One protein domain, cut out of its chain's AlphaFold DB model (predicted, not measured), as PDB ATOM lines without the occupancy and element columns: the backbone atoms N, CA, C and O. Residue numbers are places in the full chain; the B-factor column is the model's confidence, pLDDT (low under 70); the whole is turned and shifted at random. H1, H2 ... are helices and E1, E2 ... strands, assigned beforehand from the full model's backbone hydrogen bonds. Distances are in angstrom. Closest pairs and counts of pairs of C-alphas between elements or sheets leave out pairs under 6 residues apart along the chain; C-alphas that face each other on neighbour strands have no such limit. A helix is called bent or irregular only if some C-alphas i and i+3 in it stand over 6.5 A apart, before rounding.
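What this domain is: This is residues 24 to 144 of the 162 residues of an uncharacterized protein of Thermogemmata fonticola (UniProt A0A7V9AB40). Two twisted sheets of four strands each lie partly face to face as an elongated sandwich, and one short helix, H1, crosses over strands E1 and E2 of the first sheet, toward the end away from the second. The first sheet, E2 E1 E8 E7, holds both ends of the printed part; the second, E3 E4 E5 E6, is made by one continuous stretch. Both are antiparallel throughout. The printed part has 121 residues, in the order E1 H1 E2 E3 E4 E5 E6 E7 E8, mostly strand. It is compact, with a radius of gyration of the C-alphas of 14.4 A and spans of 44 by 28 by 21 A.

How they stand to each other: Start with E1, residues 24 to 33, an inner strand. Its neighbours are E2, residues 59 to 70, with N 25 and O 68 2.8 A apart, and E8, residues 135 to 143, with N 28 and O 139 2.8 A apart. The other neighbour of E8 is E7, residues 122 to 129, an edge strand, with N 124 and O 138 2.7 A apart; E7 and E8 form a hairpin. H1, residues 41 to 51, is on this sheet at a height of 8.2 A, making two layers, a helix on one face of a sheet. It runs across the strands, at 69 degrees to E1 on the local plane, and lies over E1 and, only just, E2, on which 3 of its C-alphas fall. Its closest C-alpha to E2 is that of Ala 47, 6.7 A from Phe 60. In H1, 5 of 7 O i to N i+4 pairs are within hydrogen-bond range. Now find E3, residues 75 to 79, E4, residues 85 to 90, E5, residues 99 to 106, and E6, residues 109 to 117: a meander, each strand the antiparallel neighbour of the one before. Look for N 76 and O 88 at 2.8 A, N 89 and O 103 at 2.8 A, and N 104 and O 112 at 2.9 A. The facing parts of the two sheets are 8.9 A centre to centre, their planes 29 degrees apart.

Where its parts are: Find C-alpha 24 at (-28.318, 15.446, 97.240); from there E1 runs 29.6 A. H1 begins at C-alpha 41, (-20.617, 38.163, 90.504), and is 15.4 A long; it is irregular, with C-alphas 42 and 45 7.7 A apart. E2 is the longest strand, 32.2 A. E3 and E4 are short; E5 and E6 are each 21.8 A, and E6 bends by 51 degrees at residue 113. E7 measures 19.8 A, and E8 runs 26.6 A to C-alpha 143 at (-26.379, 14.967, 92.682).

The domain as a whole: The two C-alphas farthest apart, those of Ala 36 and Ala 96, are 45.5 A apart. The printed part has no cut and no long link. The mean pLDDT of the printed part is 93.2; residue 144 alone is under 70.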
ATOM      1  N   ARG A  24     -28.590  14.116  96.699       92.69
ATOM      2  CA  ARG A  24     -28.318  15.446  97.240       92.69
ATOM      3  C   ARG A  24     -28.830  16.518  96.281       92.69
ATOM      4  O   ARG A  24     -28.262  16.743  95.216       92.69
ATOM      5  N   VAL A  25     -29.869  17.221  96.697       93.94
ATOM      6  CA  VAL A  25     -30.428  18.384  96.011       93.94
ATOM      7  C   VAL A  25     -29.913  19.650  96.677       93.94
ATOM      8  O   VAL A  25     -29.875  19.732  97.900       93.94
ATOM      9  N   THR A  26     -29.509  20.630  95.876       96.06
ATOM     10  CA  THR A  26     -29.162  21.984  96.320       96.06
ATOM     11  C   THR A  26     -30.119  22.974  95.676       96.06
ATOM     12  O   THR A  26     -30.217  23.023  94.450       96.06
ATOM     13  N   VAL A  27     -30.801  23.766  96.496       96.94
ATOM     14  CA  VAL A  27     -31.672  24.864  96.080       96.94
ATOM     15  C   VAL A  27     -31.007  26.176  96.463       96.94
ATOM     16  O   VAL A  27     -30.672  26.421  97.620       96.94
ATOM     17  N   VAL A  28     -30.801  27.020  95.465       97.69
ATOM     18  CA  VAL A  28     -30.236  28.359  95.592       97.69
ATOM     19  C   VAL A  28     -31.379  29.348  95.414       97.69
ATOM     20  O   VAL A  28     -32.081  29.321  94.403       97.69
ATOM     21  N   VAL A  29     -31.578  30.206  96.406       98.00
ATOM     22  CA  VAL A  29     -32.638  31.214  96.445       98.00
ATOM     23  C   VAL A  29     -32.047  32.548  96.022       98.00
ATOM     24  O   VAL A  29     -31.144  33.068  96.674       98.00
ATOM     25  N   ILE A  30     -32.556  33.103  94.929       98.38
ATOM     26  CA  ILE A  30     -32.060  34.326  94.303       98.38
ATOM     27  C   ILE A  30     -33.192  35.344  94.266       98.38
ATOM     28  O   ILE A  30     -34.332  35.020  93.929       98.38
ATOM     29  N   LEU A  31     -32.872  36.589  94.601       98.06
ATOM     30  CA  LEU A  31     -33.810  37.700  94.537       98.06
ATOM     31  C   LEU A  31     -33.364  38.684  93.469       98.06
ATOM     32  O   LEU A  31     -32.209  39.108  93.447       98.06
ATOM     33  N   ALA A  32     -34.292  39.021  92.579       97.88
ATOM     34  CA  ALA A  32     -34.063  39.942  91.480       97.88
ATOM     35  C   ALA A  32     -35.010  41.139  91.568       97.88
ATOM     36  O   ALA A  32     -36.218  40.957  91.715       97.88
ATOM     37  N   SER A  33     -34.494  42.358  91.430       97.31
ATOM     38  CA  SER A  33     -35.296  43.587  91.512       97.31
ATOM     39  C   SER A  33     -35.193  44.421  90.244       97.31
ATOM     40  O   SER A  33     -34.198  44.363  89.521       97.31
ATOM     41  N   SER A  34     -36.220  45.226  89.972       95.88
ATOM     42  CA  SER A  34     -36.180  46.254  88.929       95.88
ATOM     43  C   SER A  34     -35.433  47.517  89.354       95.88
ATOM     44  O   SER A  34     -35.031  48.312  88.502       95.88
ATOM     45  N   ALA A  35     -35.212  47.695  90.658       94.06
ATOM     46  CA  ALA A  35     -34.412  48.785  91.185       94.06
ATOM     47  C   ALA A  35     -32.935  48.626  90.794       94.06
ATOM     48  O   ALA A  35     -32.413  47.511  90.662       94.06
ATOM     49  N   ALA A  36     -32.256  49.763  90.620       91.00
ATOM     50  CA  ALA A  36     -30.810  49.783  90.457       91.00
ATOM     51  C   ALA A  36     -30.138  49.192  91.706       91.00
ATOM     52  O   ALA A  36     -30.569  49.443  92.829       91.00
ATOM     53  N   GLY A  37     -29.093  48.400  91.499       92.06
ATOM     54  CA  GLY A  37     -28.383  47.729  92.577       92.06
ATOM     55  C   GLY A  37     -27.322  46.777  92.036       92.06
ATOM     56  O   GLY A  37     -27.219  46.607  90.816       92.06
ATOM     57  N   PRO A  38     -26.533  46.162  92.927       94.44
ATOM     58  CA  PRO A  38     -25.485  45.241  92.525       94.44
ATOM     59  C   PRO A  38     -26.063  43.957  91.914       94.44
ATOM     60  O   PRO A  38     -27.189  43.539  92.204       94.44
ATOM     61  N   ILE A  39     -25.258  43.335  91.060       97.06
ATOM     62  CA  ILE A  39     -25.419  41.947  90.632       97.06
ATOM     63  C   ILE A  39     -24.321  41.177  91.355       97.06
ATOM     64  O   ILE A  39     -23.158  41.570  91.281       97.06
ATOM     65  N   ASP A  40     -24.686  40.123  92.074       95.38
ATOM     66  CA  ASP A  40     -23.702  39.195  92.627       95.38
ATOM     67  C   ASP A  40     -22.840  38.623  91.481       95.38
ATOM     68  O   ASP A  40     -23.421  38.124  90.509       95.38
ATOM     69  N   PRO A  41     -21.495  38.671  91.558       96.19
ATOM     70  CA  PRO A  41     -20.617  38.163  90.504       96.19
ATOM     71  C   PRO A  41     -20.929  36.722  90.078       96.19
ATOM     72  O   PRO A  41     -20.855  36.388  88.898       96.19
ATOM     73  N   ALA A  42     -21.357  35.864  91.013       93.19
ATOM     74  CA  ALA A  42     -21.716  34.477  90.710       93.19
ATOM     75  C   ALA A  42     -23.015  34.345  89.888       93.19
ATOM     76  O   ALA A  42     -23.308  33.279  89.344       93.19
ATOM     77  N   LEU A  43     -23.811  35.415  89.806       96.56
ATOM     78  CA  LEU A  43     -25.106  35.458  89.132       96.56
ATOM     79  C   LEU A  43     -25.077  36.252  87.823       96.56
ATOM     80  O   LEU A  43     -26.127  36.389  87.199       96.56
ATOM     81  N   GLU A  44     -23.928  36.763  87.375       96.12
ATOM     82  CA  GLU A  44     -23.840  37.592  86.163       96.12
ATOM     83  C   GLU A  44     -24.387  36.887  84.917       96.12
ATOM     84  O   GLU A  44     -25.178  37.460  84.161       96.12
ATOM     85  N   GLU A  45     -24.023  35.618  84.721       95.38
ATOM     86  CA  GLU A  45     -24.502  34.839  83.579       95.38
ATOM     87  C   GLU A  45     -26.004  34.569  83.661       95.38
ATOM     88  O   GLU A  45     -26.720  34.724  82.670       95.38
ATOM     89  N   LEU A  46     -26.499  34.228  84.855       95.50
ATOM     90  CA  LEU A  46     -27.928  34.049  85.087       95.50
ATOM     91  C   LEU A  46     -28.687  35.351  84.818       95.50
ATOM     92  O   LEU A  46     -29.698  35.339  84.120       95.50
ATOM     93  N   ALA A  47     -28.196  36.475  85.338       96.25
ATOM     94  CA  ALA A  47     -28.789  37.791  85.147       96.25
ATOM     95  C   ALA A  47     -28.860  38.153  83.658       96.25
ATOM     96  O   ALA A  47     -29.890  38.648  83.193       96.25
ATOM     97  N   ARG A  48     -27.801  37.857  82.891       96.75
ATOM     98  CA  ARG A  48     -27.775  38.034  81.433       96.75
ATOM     99  C   ARG A  48     -28.870  37.220  80.745       96.75
ATOM    100  O   ARG A  48     -29.590  37.773  79.917       96.75
ATOM    101  N   GLU A  49     -29.022  35.939  81.080       96.44
ATOM    102  CA  GLU A  49     -30.043  35.078  80.468       96.44
ATOM    103  C   GLU A  49     -31.469  35.460  80.884       96.44
ATOM    104  O   GLU A  49     -32.364  35.517  80.040       96.44
ATOM    105  N   VAL A  50     -31.687  35.796  82.158       95.31
ATOM    106  CA  VAL A  50     -32.999  36.224  82.661       95.31
ATOM    107  C   VAL A  50     -33.433  37.529  81.994       95.31
ATOM    108  O   VAL A  50     -34.577  37.636  81.556       95.31
ATOM    109  N   ARG A  51     -32.526  38.500  81.820       95.94
ATOM    110  CA  ARG A  51     -32.830  39.796  81.184       95.94
ATOM    111  C   ARG A  51     -33.253  39.703  79.725       95.94
ATOM    112  O   ARG A  51     -33.954  40.597  79.261       95.94
ATOM    113  N   LYS A  52     -32.880  38.639  79.006       95.69
ATOM    114  CA  LYS A  52     -33.384  38.403  77.641       95.69
ATOM    115  C   LYS A  52     -34.908  38.260  77.617       95.69
ATOM    116  O   LYS A  52     -35.527  38.580  76.610       95.69
ATOM    117  N   ARG A  53     -35.503  37.776  78.713       93.62
ATOM    118  CA  ARG A  53     -36.956  37.612  78.877       93.62
ATOM    119  C   ARG A  53     -37.571  38.704  79.752       93.62
ATOM    120  O   ARG A  53     -38.646  39.195  79.444       93.62
ATOM    121  N   GLU A  54     -36.871  39.104  80.808       93.25
ATOM    122  CA  GLU A  54     -37.322  40.066  81.818       93.25
ATOM    123  C   GLU A  54     -36.362  41.269  81.886       93.25
ATOM    124  O   GLU A  54     -35.622  41.436  82.863       93.25
ATOM    125  N   PRO A  55     -36.344  42.147  80.863       94.62
ATOM    126  CA  PRO A  55     -35.362  43.233  80.750       94.62
ATOM    127  C   PRO A  55     -35.487  44.289  81.857       94.62
ATOM    128  O   PRO A  55     -34.599  45.121  82.042       94.62
ATOM    129  N   LYS A  56     -36.593  44.268  82.608       95.88
ATOM    130  CA  LYS A  56     -36.837  45.177  83.728       95.88
ATOM    131  C   LYS A  56     -36.024  44.817  84.971       95.88
ATOM    132  O   LYS A  56     -35.881  45.687  85.820       95.88
ATOM    133  N   LEU A  57     -35.503  43.592  85.096       96.19
ATOM    134  CA  LEU A  57     -34.730  43.154  86.263       96.19
ATOM    135  C   LEU A  57     -33.273  43.632  86.170       96.19
ATOM    136  O   LEU A  57     -32.515  43.259  85.271       96.19
ATOM    137  N   ARG A  58     -32.876  44.488  87.112       95.50
ATOM    138  CA  ARG A  58     -31.608  45.225  87.103       95.50
ATOM    139  C   ARG A  58     -30.621  44.763  88.168       95.50
ATOM    140  O   ARG A  58     -29.429  44.846  87.908       95.50
ATOM    141  N   SER A  59     -31.075  44.230  89.291       97.06
ATOM    142  CA  SER A  59     -30.203  43.713  90.354       97.06
ATOM    143  C   SER A  59     -30.551  42.267  90.682       97.06
ATOM    144  O   SER A  59     -31.703  41.863  90.524       97.06
ATOM    145  N   PHE A  60     -29.547  41.487  91.088       98.12
ATOM    146  CA  PHE A  60     -29.676  40.067  91.423       98.12
ATOM    147  C   PHE A  60     -28.762  39.759  92.605       98.12
ATOM    148  O   PHE A  60     -27.578  40.089  92.566       98.12
ATOM    149  N   ARG A  61     -29.292  39.106  93.636       97.06
ATOM    150  CA  ARG A  61     -28.526  38.726  94.826       97.06
ATOM    151  C   ARG A  61     -28.860  37.319  95.286       97.06
ATOM    152  O   ARG A  61     -30.008  36.882  95.182       97.06
ATOM    153  N   LEU A  62     -27.868  36.650  95.858       97.12
ATOM    154  CA  LEU A  62     -28.070  35.404  96.575       97.12
ATOM    155  C   LEU A  62     -28.740  35.685  97.930       97.12
ATOM    156  O   LEU A  62     -28.264  36.509  98.708       97.12
ATOM    157  N   ALA A  63     -29.863  35.027  98.203       96.12
ATOM    158  CA  ALA A  63     -30.597  35.162  99.459       96.12
ATOM    159  C   ALA A  63     -30.342  33.984 100.408       96.12
ATOM    160  O   ALA A  63     -30.178  34.195 101.606       96.12
ATOM    161  N   ALA A  64     -30.309  32.759  99.881       96.06
ATOM    162  CA  ALA A  64     -30.035  31.555 100.660       96.06
ATOM    163  C   ALA A  64     -29.541  30.413  99.764       96.06
ATOM    164  O   ALA A  64     -29.789  30.396  98.559       96.06
ATOM    165  N   VAL A  65     -28.878  29.438 100.378       96.88
ATOM    166  CA  VAL A  65     -28.549  28.151  99.764       96.88
ATOM    167  C   VAL A  65     -28.909  27.068 100.763       96.88
ATOM    168  O   VAL A  65     -28.458  27.107 101.905       96.88
ATOM    169  N   GLU A  66     -29.695  26.096 100.329       97.25
ATOM    170  CA  GLU A  66     -30.080  24.955 101.146       97.25
ATOM    171  C   GLU A  66     -29.799  23.664 100.381       97.25
ATOM    172  O   GLU A  66     -30.014  23.581  99.170       97.25
ATOM    173  N   ALA A  67     -29.293  22.647 101.076       95.75
ATOM    174  CA  ALA A  67     -29.031  21.345 100.488       95.75
ATOM    175  C   ALA A  67     -29.581  20.228 101.371       95.75
ATOM    176  O   ALA A  67     -29.363  20.226 102.580       95.75
ATOM    177  N   GLN A  68     -30.243  19.252 100.753       95.06
ATOM    178  CA  GLN A  68     -30.806  18.086 101.430       95.06
ATOM    179  C   GLN A  68     -30.551  16.824 100.607       95.06
ATOM    180  O   GLN A  68     -30.559  16.864  99.378       95.06
ATOM    181  N   SER A  69     -30.340  15.696 101.281       93.81
ATOM    182  CA  SER A  69     -30.266  14.380 100.644       93.81
ATOM    183  C   SER A  69     -31.643  13.726 100.679       93.81
ATOM    184  O   SER A  69     -32.154  13.426 101.753       93.81
ATOM    185  N   ILE A  70     -32.237  13.512  99.507       93.19
ATOM    186  CA  ILE A  70     -33.609  13.032  99.345       93.19
ATOM    187  C   ILE A  70     -33.567  11.627  98.727       93.19
ATOM    188  O   ILE A  70     -32.974  11.452  97.658       93.19
ATOM    189  N   PRO A  71     -34.164  10.606  99.366       92.12
ATOM    190  CA  PRO A  71     -34.284   9.282  98.764       92.12
ATOM    191  C   PRO A  71     -35.094   9.311  97.461       92.12
ATOM    192  O   PRO A  71     -35.999  10.128  97.290       92.12
ATOM    193  N   VAL A  72     -34.807   8.382  96.549       91.56
ATOM    194  CA  VAL A  72     -35.605   8.220  95.325       91.56
ATOM    195  C   VAL A  72     -37.058   7.896  95.689       91.56
ATOM    196  O   VAL A  72     -37.322   7.112  96.599       91.56
ATOM    197  N   GLY A  73     -38.006   8.529  95.001       92.56
ATOM    198  CA  GLY A  73     -39.440   8.415  95.263       92.56
ATOM    199  C   GLY A  73     -39.958   9.331  96.377       92.56
ATOM    200  O   GLY A  73     -41.174   9.455  96.519       92.56
ATOM    201  N   GLN A  74     -39.071   9.991  97.131       94.75
ATOM    202  CA  GLN A  74     -39.420  10.897  98.228       94.75
ATOM    203  C   GLN A  74     -39.319  12.370  97.816       94.75
ATOM    204  O   GLN A  74     -38.847  12.717  96.729       94.75
ATOM    205  N   GLN A  75     -39.774  13.245  98.714       96.44
ATOM    206  CA  GLN A  75     -39.766  14.692  98.538       96.44
ATOM    207  C   GLN A  75     -39.099  15.406  99.717       96.44
ATOM    208  O   GLN A  75     -39.250  14.993 100.865       96.44
ATOM    209  N   GLY A  76     -38.393  16.493  99.419       96.75
ATOM    210  CA  GLY A  76     -37.828  17.430 100.387       96.75
ATOM    211  C   GLY A  76     -38.515  18.790 100.297       96.75
ATOM    212  O   GLY A  76     -38.963  19.199  99.221       96.75
ATOM    213  N   LEU A  77     -38.600  19.480 101.433       97.81
ATOM    214  CA  LEU A  77     -39.103  20.847 101.530       97.81
ATOM    215  C   LEU A  77     -37.936  21.788 101.807       97.81
ATOM    216  O   LEU A  77     -37.203  21.582 102.770       97.81
ATOM    217  N   PHE A  78     -37.804  22.819 100.982       97.88
ATOM    218  CA  PHE A  78     -36.754  23.826 101.067       97.88
ATOM    219  C   PHE A  78     -37.369  25.165 101.439       97.88
ATOM    220  O   PHE A  78     -38.367  25.586 100.842       97.88
ATOM    221  N   THR A  79     -36.778  25.840 102.416       97.31
ATOM    222  CA  THR A  79     -37.255  27.146 102.860       97.31
ATOM    223  C   THR A  79     -36.784  28.216 101.886       97.31
ATOM    224  O   THR A  79     -35.602  28.324 101.568       97.31
ATOM    225  N   LEU A  80     -37.726  29.018 101.396       96.19
ATOM    226  CA  LEU A  80     -37.449  30.162 100.534       96.19
ATOM    227  C   LEU A  80     -37.521  31.446 101.375       96.19
ATOM    228  O   LEU A  80     -37.162  31.480 102.550       96.19
ATOM    229  N   VAL A  81     -37.994  32.532 100.775       95.38
ATOM    230  CA  VAL A  81     -38.196  33.817 101.448       95.38
ATOM    231  C   VAL A  81     -39.613  33.928 101.998       95.38
ATOM    232  O   VAL A  81     -40.533  33.286 101.503       95.38
ATOM    233  N   GLU A  82     -39.797  34.748 103.034       95.38
ATOM    234  CA  GLU A  82     -41.122  35.077 103.586       95.38
ATOM    235  C   GLU A  82     -41.996  33.859 103.939       95.38
ATOM    236  O   GLU A  82     -43.212  33.862 103.736       95.38
ATOM    237  N   LYS A  83     -41.371  32.813 104.497       93.88
ATOM    238  CA  LYS A  83     -42.017  31.541 104.878       93.88
ATOM    239  C   LYS A  83     -42.597  30.746 103.699       93.88
ATOM    240  O   LYS A  83     -43.330  29.788 103.923       93.88
ATOM    241  N   GLN A  84     -42.271  31.117 102.463       96.31
ATOM    242  CA  GLN A  84     -42.561  30.288 101.300       96.31
ATOM    243  C   GLN A  84     -41.650  29.060 101.276       96.31
ATOM    244  O   GLN A  84     -40.552  29.074 101.835       96.31
ATOM    245  N   GLN A  85     -42.101  28.007 100.600       97.00
ATOM    246  CA  GLN A  85     -41.354  26.762 100.466       97.00
ATOM    247  C   GLN A  85     -41.344  26.290  99.014       97.00
ATOM    248  O   GLN A  85     -42.306  26.503  98.274       97.00
ATOM    249  N   ALA A  86     -40.252  25.638  98.622       97.12
ATOM    250  CA  ALA A  86     -40.197  24.821  97.420       97.12
ATOM    251  C   ALA A  86     -40.250  23.350  97.824       97.12
ATOM    252  O   ALA A  86     -39.578  22.927  98.765       97.12
ATOM    253  N   GLN A  87     -41.022  22.567  97.086       97.44
ATOM    254  CA  GLN A  87     -41.056  21.121  97.221       97.44
ATOM    255  C   GLN A  87     -40.297  20.515  96.050       97.44
ATOM    256  O   GLN A  87     -40.579  20.840  94.898       97.44
ATOM    257  N   VAL A  88     -39.345  19.633  96.339       96.62
ATOM    258  CA  VAL A  88     -38.598  18.902  95.313       96.62
ATOM    259  C   VAL A  88     -38.780  17.415  95.546       96.62
ATOM    260  O   VAL A  88     -38.441  16.911  96.613       96.62
ATOM    261  N   ARG A  89     -39.301  16.711  94.544       95.81
ATOM    262  CA  ARG A  89     -39.455  15.257  94.530       95.81
ATOM    263  C   ARG A  89     -38.425  14.630  93.602       95.81
ATOM    264  O   ARG A  89     -38.216  15.116  92.492       95.81
ATOM    265  N   ILE A  90     -37.814  13.538  94.048       94.00
ATOM    266  CA  ILE A  90     -36.953  12.702  93.211       94.00
ATOM    267  C   ILE A  90     -37.817  11.617  92.585       94.00
ATOM    268  O   ILE A  90     -38.309  10.738  93.290       94.00
ATOM    269  N   ASP A  91     -38.014  11.678  91.272       91.81
ATOM    270  CA  ASP A  91     -38.912  10.752  90.580       91.81
ATOM    271  C   ASP A  91     -38.200   9.445  90.233       91.81
ATOM    272  O   ASP A  91     -38.758   8.365  90.418       91.81
ATOM    273  N   THR A  92     -36.960   9.536  89.749       86.31
ATOM    274  CA  THR A  92     -36.164   8.374  89.340       86.31
ATOM    275  C   THR A  92     -34.735   8.472  89.855       86.31
ATOM    276  O   THR A  92     -34.198   9.566  90.048       86.31
ATOM    277  N   SER A  93     -34.099   7.317  90.042       81.19
ATOM    278  CA  SER A  93     -32.653   7.221  90.235       81.19
ATOM    279  C   SER A  93     -31.895   7.750  89.004       81.19
ATOM    280  O   SER A  93     -32.496   7.911  87.933       81.19
ATOM    281  N   PRO A  94     -30.587   8.044  89.138       82.19
ATOM    282  CA  PRO A  94     -29.746   8.361  87.993       82.19
ATOM    283  C   PRO A  94     -29.791   7.251  86.939       82.19
ATOM    284  O   PRO A  94     -29.595   6.082  87.270       82.19
ATOM    285  N   ASP A  95     -30.011   7.616  85.678       82.12
ATOM    286  CA  ASP A  95     -29.887   6.681  84.557       82.12
ATOM    287  C   ASP A  95     -28.410   6.342  84.249       82.12
ATOM    288  O   ASP A  95     -27.478   6.880  84.853       82.12
ATOM    289  N   ALA A  96     -28.169   5.488  83.248       79.12
ATOM    290  CA  ALA A  96     -26.817   5.134  82.793       79.12
ATOM    291  C   ALA A  96     -25.969   6.338  82.318       79.12
ATOM    292  O   ALA A  96     -24.765   6.210  82.105       79.12
ATOM    293  N   ARG A  97     -26.584   7.511  82.123       76.62
ATOM    294  CA  ARG A  97     -25.934   8.776  81.753       76.62
ATOM    295  C   ARG A  97     -25.833   9.743  82.939       76.62
ATOM    296  O   ARG A  97     -25.494  10.909  82.732       76.62
ATOM    297  N   GLY A  98     -26.137   9.290  84.156       77.44
ATOM    298  CA  GLY A  98     -26.124  10.102  85.370       77.44
ATOM    299  C   GLY A  98     -27.216  11.174  85.399       77.44
ATOM    300  O   GLY A  98     -27.029  12.221  86.021       77.44
ATOM    301  N   ARG A  99     -28.328  10.974  84.683       83.56
ATOM    302  CA  ARG A  99     -29.444  11.925  84.647       83.56
ATOM    303  C   ARG A  99     -30.488  11.569  85.686       83.56
ATOM    304  O   ARG A  99     -30.934  10.429  85.745       83.56
ATOM    305  N   VAL A 100     -30.923  12.564  86.448       87.88
ATOM    306  CA  VAL A 100     -31.965  12.420  87.470       87.88
ATOM    307  C   VAL A 100     -33.219  13.138  86.997       87.88
ATOM    308  O   VAL A 100     -33.139  14.275  86.522       87.88
ATOM    309  N   ARG A 101     -34.377  12.485  87.129       91.38
ATOM    310  CA  ARG A 101     -35.673  13.134  86.944       91.38
ATOM    311  C   ARG A 101     -36.180  13.638  88.283       91.38
ATOM    312  O   ARG A 101     -36.226  12.888  89.259       91.38
ATOM    313  N   LEU A 102     -36.560  14.907  88.311       93.19
ATOM    314  CA  LEU A 102     -37.087  15.544  89.502       93.19
ATOM    315  C   LEU A 102     -38.266  16.448  89.161       93.19
ATOM    316  O   LEU A 102     -38.335  17.023  88.071       93.19
ATOM    317  N   THR A 103     -39.176  16.561  90.119       95.88
ATOM    318  CA  THR A 103     -40.372  17.394  90.033       95.88
ATOM    319  C   THR A 103     -40.301  18.476  91.097       95.88
ATOM    320  O   THR A 103     -40.026  18.196  92.263       95.88
ATOM    321  N   VAL A 104     -40.528  19.719  90.687       95.88
ATOM    322  CA  VAL A 104     -40.411  20.903  91.541       95.88
ATOM    323  C   VAL A 104     -41.744  21.626  91.595       95.88
ATOM    324  O   VAL A 104     -42.324  21.920  90.555       95.88
ATOM    325  N   SER A 105     -42.174  21.984  92.798       95.94
ATOM    326  CA  SER A 105     -43.276  22.916  93.035       95.94
ATOM    327  C   SER A 105     -42.736  24.129  93.782       95.94
ATOM    328  O   SER A 105     -41.983  23.980  94.747       95.94
ATOM    329  N   ALA A 106     -43.120  25.328  93.357       95.31
ATOM    330  CA  ALA A 106     -42.692  26.579  93.974       95.31
ATOM    331  C   ALA A 106     -43.845  27.597  93.972       95.31
ATOM    332  O   ALA A 106     -44.839  27.389  93.276       95.31
ATOM    333  N   PRO A 107     -43.753  28.705  94.724       94.25
ATOM    334  CA  PRO A 107     -44.830  29.687  94.798       94.25
ATOM    335  C   PRO A 107     -45.239  30.222  93.418       94.25
ATOM    336  O   PRO A 107     -44.456  30.868  92.721       94.25
ATOM    337  N   GLY A 108     -46.482  29.932  93.029       91.62
ATOM    338  CA  GLY A 108     -47.055  30.315  91.737       91.62
ATOM    339  C   GLY A 108     -46.491  29.565  90.523       91.62
ATOM    340  O   GLY A 108     -46.779  29.947  89.395       91.62
ATOM    341  N   VAL A 109     -45.706  28.508  90.730       91.00
ATOM    342  CA  VAL A 109     -45.253  27.596  89.675       91.00
ATOM    343  C   VAL A 109     -45.910  26.243  89.921       91.00
ATOM    344  O   VAL A 109     -45.703  25.632  90.971       91.00
ATOM    345  N   GLU A 110     -46.716  25.786  88.961       89.81
ATOM    346  CA  GLU A 110     -47.243  24.418  88.962       89.81
ATOM    347  C   GLU A 110     -46.103  23.388  88.903       89.81
ATOM    348  O   GLU A 110     -44.945  23.735  88.668       89.81
ATOM    349  N   GLN A 111     -46.415  22.110  89.123       92.19
ATOM    350  CA  GLN A 111     -45.407  21.050  89.122       92.19
ATOM    351  C   GLN A 111     -44.589  21.050  87.824       92.19
ATOM    352  O   GLN A 111     -45.097  20.776  86.738       92.19
ATOM    353  N   LEU A 112     -43.293  21.325  87.958       92.69
ATOM    354  CA  LEU A 112     -42.330  21.335  86.871       92.69
ATOM    355  C   LEU A 112     -41.437  20.102  86.975       92.69
ATOM    356  O   LEU A 112     -40.542  20.042  87.819       92.69
ATOM    357  N   SER A 113     -41.662  19.127  86.097       93.00
ATOM    358  CA  SER A 113     -40.806  17.945  85.984       93.00
ATOM    359  C   SER A 113     -39.737  18.157  84.921       93.00
ATOM    360  O   SER A 113     -40.049  18.462  83.769       93.00
ATOM    361  N   TYR A 114     -38.475  17.924  85.264       89.50
ATOM    362  CA  TYR A 114     -37.388  17.942  84.290       89.50
ATOM    363  C   TYR A 114     -36.326  16.892  84.602       89.50
ATOM    364  O   TYR A 114     -36.247  16.333  85.693       89.50
ATOM    365  N   THR A 115     -35.529  16.581  83.584       89.12
ATOM    366  CA  THR A 115     -34.381  15.680  83.691       89.12
ATOM    367  C   THR A 115     -33.115  16.516  83.663       89.12
ATOM    368  O   THR A 115     -32.837  17.175  82.660       89.12
ATOM    369  N   CYS A 116     -32.348  16.505  84.749       82.12
ATOM    370  CA  CYS A 116     -31.088  17.230  84.826       82.12
ATOM    371  C   CYS A 116     -29.894  16.289  84.737       82.12
ATOM    372  O   CYS A 116     -29.899  15.179  85.270       82.12
ATOM    373  N   VAL A 117     -28.843  16.784  84.088       80.88
ATOM    374  CA  VAL A 117     -27.499  16.239  84.259       80.88
ATOM    375  C   VAL A 117     -26.940  16.817  85.553       80.88
ATOM    376  O   VAL A 117     -27.145  17.994  85.850       80.88
ATOM    377  N   CYS A 118     -26.230  15.976  86.288       76.50
ATOM    378  CA  CYS A 118     -25.373  16.348  87.398       76.50
ATOM    379  C   CYS A 118     -24.618  17.680  87.243       76.50
ATOM    380  O   CYS A 118     -24.207  18.051  86.143       76.50
ATOM    381  N   ASP A 119     -24.402  18.362  88.374       78.69
ATOM    382  CA  ASP A 119     -23.592  19.587  88.505       78.69
ATOM    383  C   ASP A 119     -24.085  20.808  87.713       78.69
ATOM    384  O   ASP A 119     -23.411  21.838  87.663       78.69
ATOM    385  N   LYS A 120     -25.285  20.742  87.128       86.19
ATOM    386  CA  LYS A 120     -25.906  21.878  86.447       86.19
ATOM    387  C   LYS A 120     -27.067  22.423  87.254       86.19
ATOM    388  O   LYS A 120     -27.948  21.681  87.682       86.19
ATOM    389  N   TYR A 121     -27.072  23.740  87.414       90.44
ATOM    390  CA  TYR A 121     -28.218  24.455  87.943       90.44
ATOM    391  C   TYR A 121     -29.276  24.635  86.864       90.44
ATOM    392  O   TYR A 121     -28.982  25.056  85.744       90.44
ATOM    393  N   PHE A 122     -30.521  24.373  87.235       91.75
ATOM    394  CA  PHE A 122     -31.685  24.729  86.449       91.75
ATOM    395  C   PHE A 122     -32.431  25.874  87.150       91.75
ATOM    396  O   PHE A 122     -33.042  25.650  88.201       91.75
ATOM    397  N   PRO A 123     -32.335  27.113  86.631       93.81
ATOM    398  CA  PRO A 123     -33.025  28.257  87.205       93.81
ATOM    399  C   PRO A 123     -34.500  28.290  86.790       93.81
ATOM    400  O   PRO A 123     -34.843  28.124  85.621       93.81
ATOM    401  N   VAL A 124     -35.370  28.587  87.750       94.62
ATOM    402  CA  VAL A 124     -36.805  28.805  87.582       94.62
ATOM    403  C   VAL A 124     -37.128  30.202  88.096       94.62
ATOM    404  O   VAL A 124     -36.995  30.492  89.287       94.62
ATOM    405  N   VAL A 125     -37.544  31.080  87.186       95.12
ATOM    406  CA  VAL A 125     -38.093  32.393  87.539       95.12
ATOM    407  C   VAL A 125     -39.541  32.179  87.956       95.12
ATOM    408  O   VAL A 125     -40.355  31.735  87.149       95.12
ATOM    409  N   THR A 126     -39.856  32.453  89.218       95.94
ATOM    410  CA  THR A 126     -41.216  32.289  89.744       95.94
ATOM    411  C   THR A 126     -42.007  33.592  89.569       95.94
ATOM    412  O   THR A 126     -41.408  34.672  89.535       95.94
ATOM    413  N   PRO A 127     -43.347  33.547  89.495       94.88
ATOM    414  CA  PRO A 127     -44.159  34.763  89.485       94.88
ATOM    415  C   PRO A 127     -44.248  35.427  90.868       94.88
ATOM    416  O   PRO A 127     -44.780  36.532  90.985       94.88
ATOM    417  N   TYR A 128     -43.735  34.782  91.922       96.69
ATOM    418  CA  TYR A 128     -43.794  35.300  93.280       96.69
ATOM    419  C   TYR A 128     -42.949  36.566  93.457       96.69
ATOM    420  O   TYR A 128     -41.788  36.648  93.034       96.69
ATOM    421  N   ARG A 129     -43.549  37.548  94.134       96.38
ATOM    422  CA  ARG A 129     -42.939  38.827  94.498       96.38
ATOM    423  C   ARG A 129     -42.874  38.944  96.014       96.38
ATOM    424  O   ARG A 129     -43.871  38.700  96.688       96.38
ATOM    425  N   THR A 130     -41.717  39.336  96.536       96.56
ATOM    426  CA  THR A 130     -41.556  39.676  97.955       96.56
ATOM    427  C   THR A 130     -42.310  40.966  98.281       96.56
ATOM    428  O   THR A 130     -42.671  41.736  97.386       96.56
ATOM    429  N   ARG A 131     -42.489  41.266  99.569       95.12
ATOM    430  CA  ARG A 131     -43.044  42.545 100.051       95.12
ATOM    431  C   ARG A 131     -42.261  43.758  99.551       95.12
ATOM    432  O   ARG A 131     -42.833  44.829  99.395       95.12
ATOM    433  N   ASN A 132     -40.973  43.573  99.260       93.44
ATOM    434  CA  ASN A 132     -40.088  44.603  98.717       93.44
ATOM    435  C   ASN A 132     -40.134  44.689  97.178       93.44
ATOM    436  O   ASN A 132     -39.362  45.436  96.581       93.44
ATOM    437  N   GLY A 133     -41.001  43.913  96.518       94.19
ATOM    438  CA  GLY A 133     -41.149  43.896  95.061       94.19
ATOM    439  C   GLY A 133     -40.080  43.092  94.311       94.19
ATOM    440  O   GLY A 133     -40.043  43.123  93.078       94.19
ATOM    441  N   GLU A 134     -39.222  42.348  95.014       96.94
ATOM    442  CA  GLU A 134     -38.212  41.485  94.394       96.94
ATOM    443  C   GLU A 134     -38.885  40.218  93.846       96.94
ATOM    444  O   GLU A 134     -39.731  39.617  94.504       96.94
ATOM    445  N   THR A 135     -38.523  39.785  92.641       97.38
ATOM    446  CA  THR A 135     -38.918  38.473  92.108       97.38
ATOM    447  C   THR A 135     -38.023  37.379  92.653       97.38
ATOM    448  O   THR A 135     -36.795  37.501  92.651       97.38
ATOM    449  N   LEU A 136     -38.665  36.296  93.074       97.88
ATOM    450  CA  LEU A 136     -38.012  35.080  93.518       97.88
ATOM    451  C   LEU A 136     -37.614  34.210  92.321       97.88
ATOM    452  O   LEU A 136     -38.445  33.816  91.500       97.88
ATOM    453  N   ILE A 137     -36.331  33.878  92.258       97.75
ATOM    454  CA  ILE A 137     -35.753  32.916  91.328       97.75
ATOM    455  C   ILE A 137     -35.170  31.783  92.169       97.75
ATOM    456  O   ILE A 137     -34.452  32.030  93.136       97.75
ATOM    457  N   ILE A 138     -35.466  30.539  91.807       97.12
ATOM    458  CA  ILE A 138     -34.858  29.363  92.438       97.12
ATOM    459  C   ILE A 138     -33.959  28.669  91.427       97.12
ATOM    460  O   ILE A 138     -34.363  28.460  90.291       97.12
ATOM    461  N   ALA A 139     -32.738  28.315  91.810       96.19
ATOM    462  CA  ALA A 139     -31.849  27.511  90.981       96.19
ATOM    463  C   ALA A 139     -31.583  26.177  91.669       96.19
ATOM    464  O   ALA A 139     -31.170  26.131  92.825       96.19
ATOM    465  N   ILE A 140     -31.855  25.086  90.960       95.06
ATOM    466  CA  ILE A 140     -31.894  23.747  91.545       95.06
ATOM    467  C   ILE A 140     -30.833  22.886  90.876       95.06
ATOM    468  O   ILE A 140     -30.719  22.871  89.652       95.06
ATOM    469  N   MET A 141     -30.059  22.175  91.684       93.19
ATOM    470  CA  MET A 141     -29.070  21.197  91.243       93.19
ATOM    471  C   MET A 141     -29.319  19.881  91.971       93.19
ATOM    472  O   MET A 141     -29.556  19.884  93.177       93.19
ATOM    473  N   ALA A 142     -29.203  18.758  91.267       90.94
ATOM    474  CA  ALA A 142     -29.232  17.428  91.865       90.94
ATOM    475  C   ALA A 142     -27.906  16.683  91.644       90.94
ATOM    476  O   ALA A 142     -27.291  16.771  90.580       90.94
ATOM    477  N   LYS A 143     -27.489  15.931  92.665       85.62
ATOM    478  CA  LYS A 143     -26.379  14.967  92.682       85.62
ATOM    479  C   LYS A 143     -26.924  13.663  93.260       85.62
ATOM    480  O   LYS A 143     -27.523  13.717  94.320       85.62
ATOM    481  N   PRO A 144     -26.729  12.501  92.632       67.62
ATOM    482  CA  PRO A 144     -25.426  11.865  92.713       67.62
ATOM    483  C   PRO A 144     -24.890  11.529  91.326       67.62
ATOM    484  O   PRO A 144     -25.622  11.102  90.440       67.62
TER     485      PRO A 144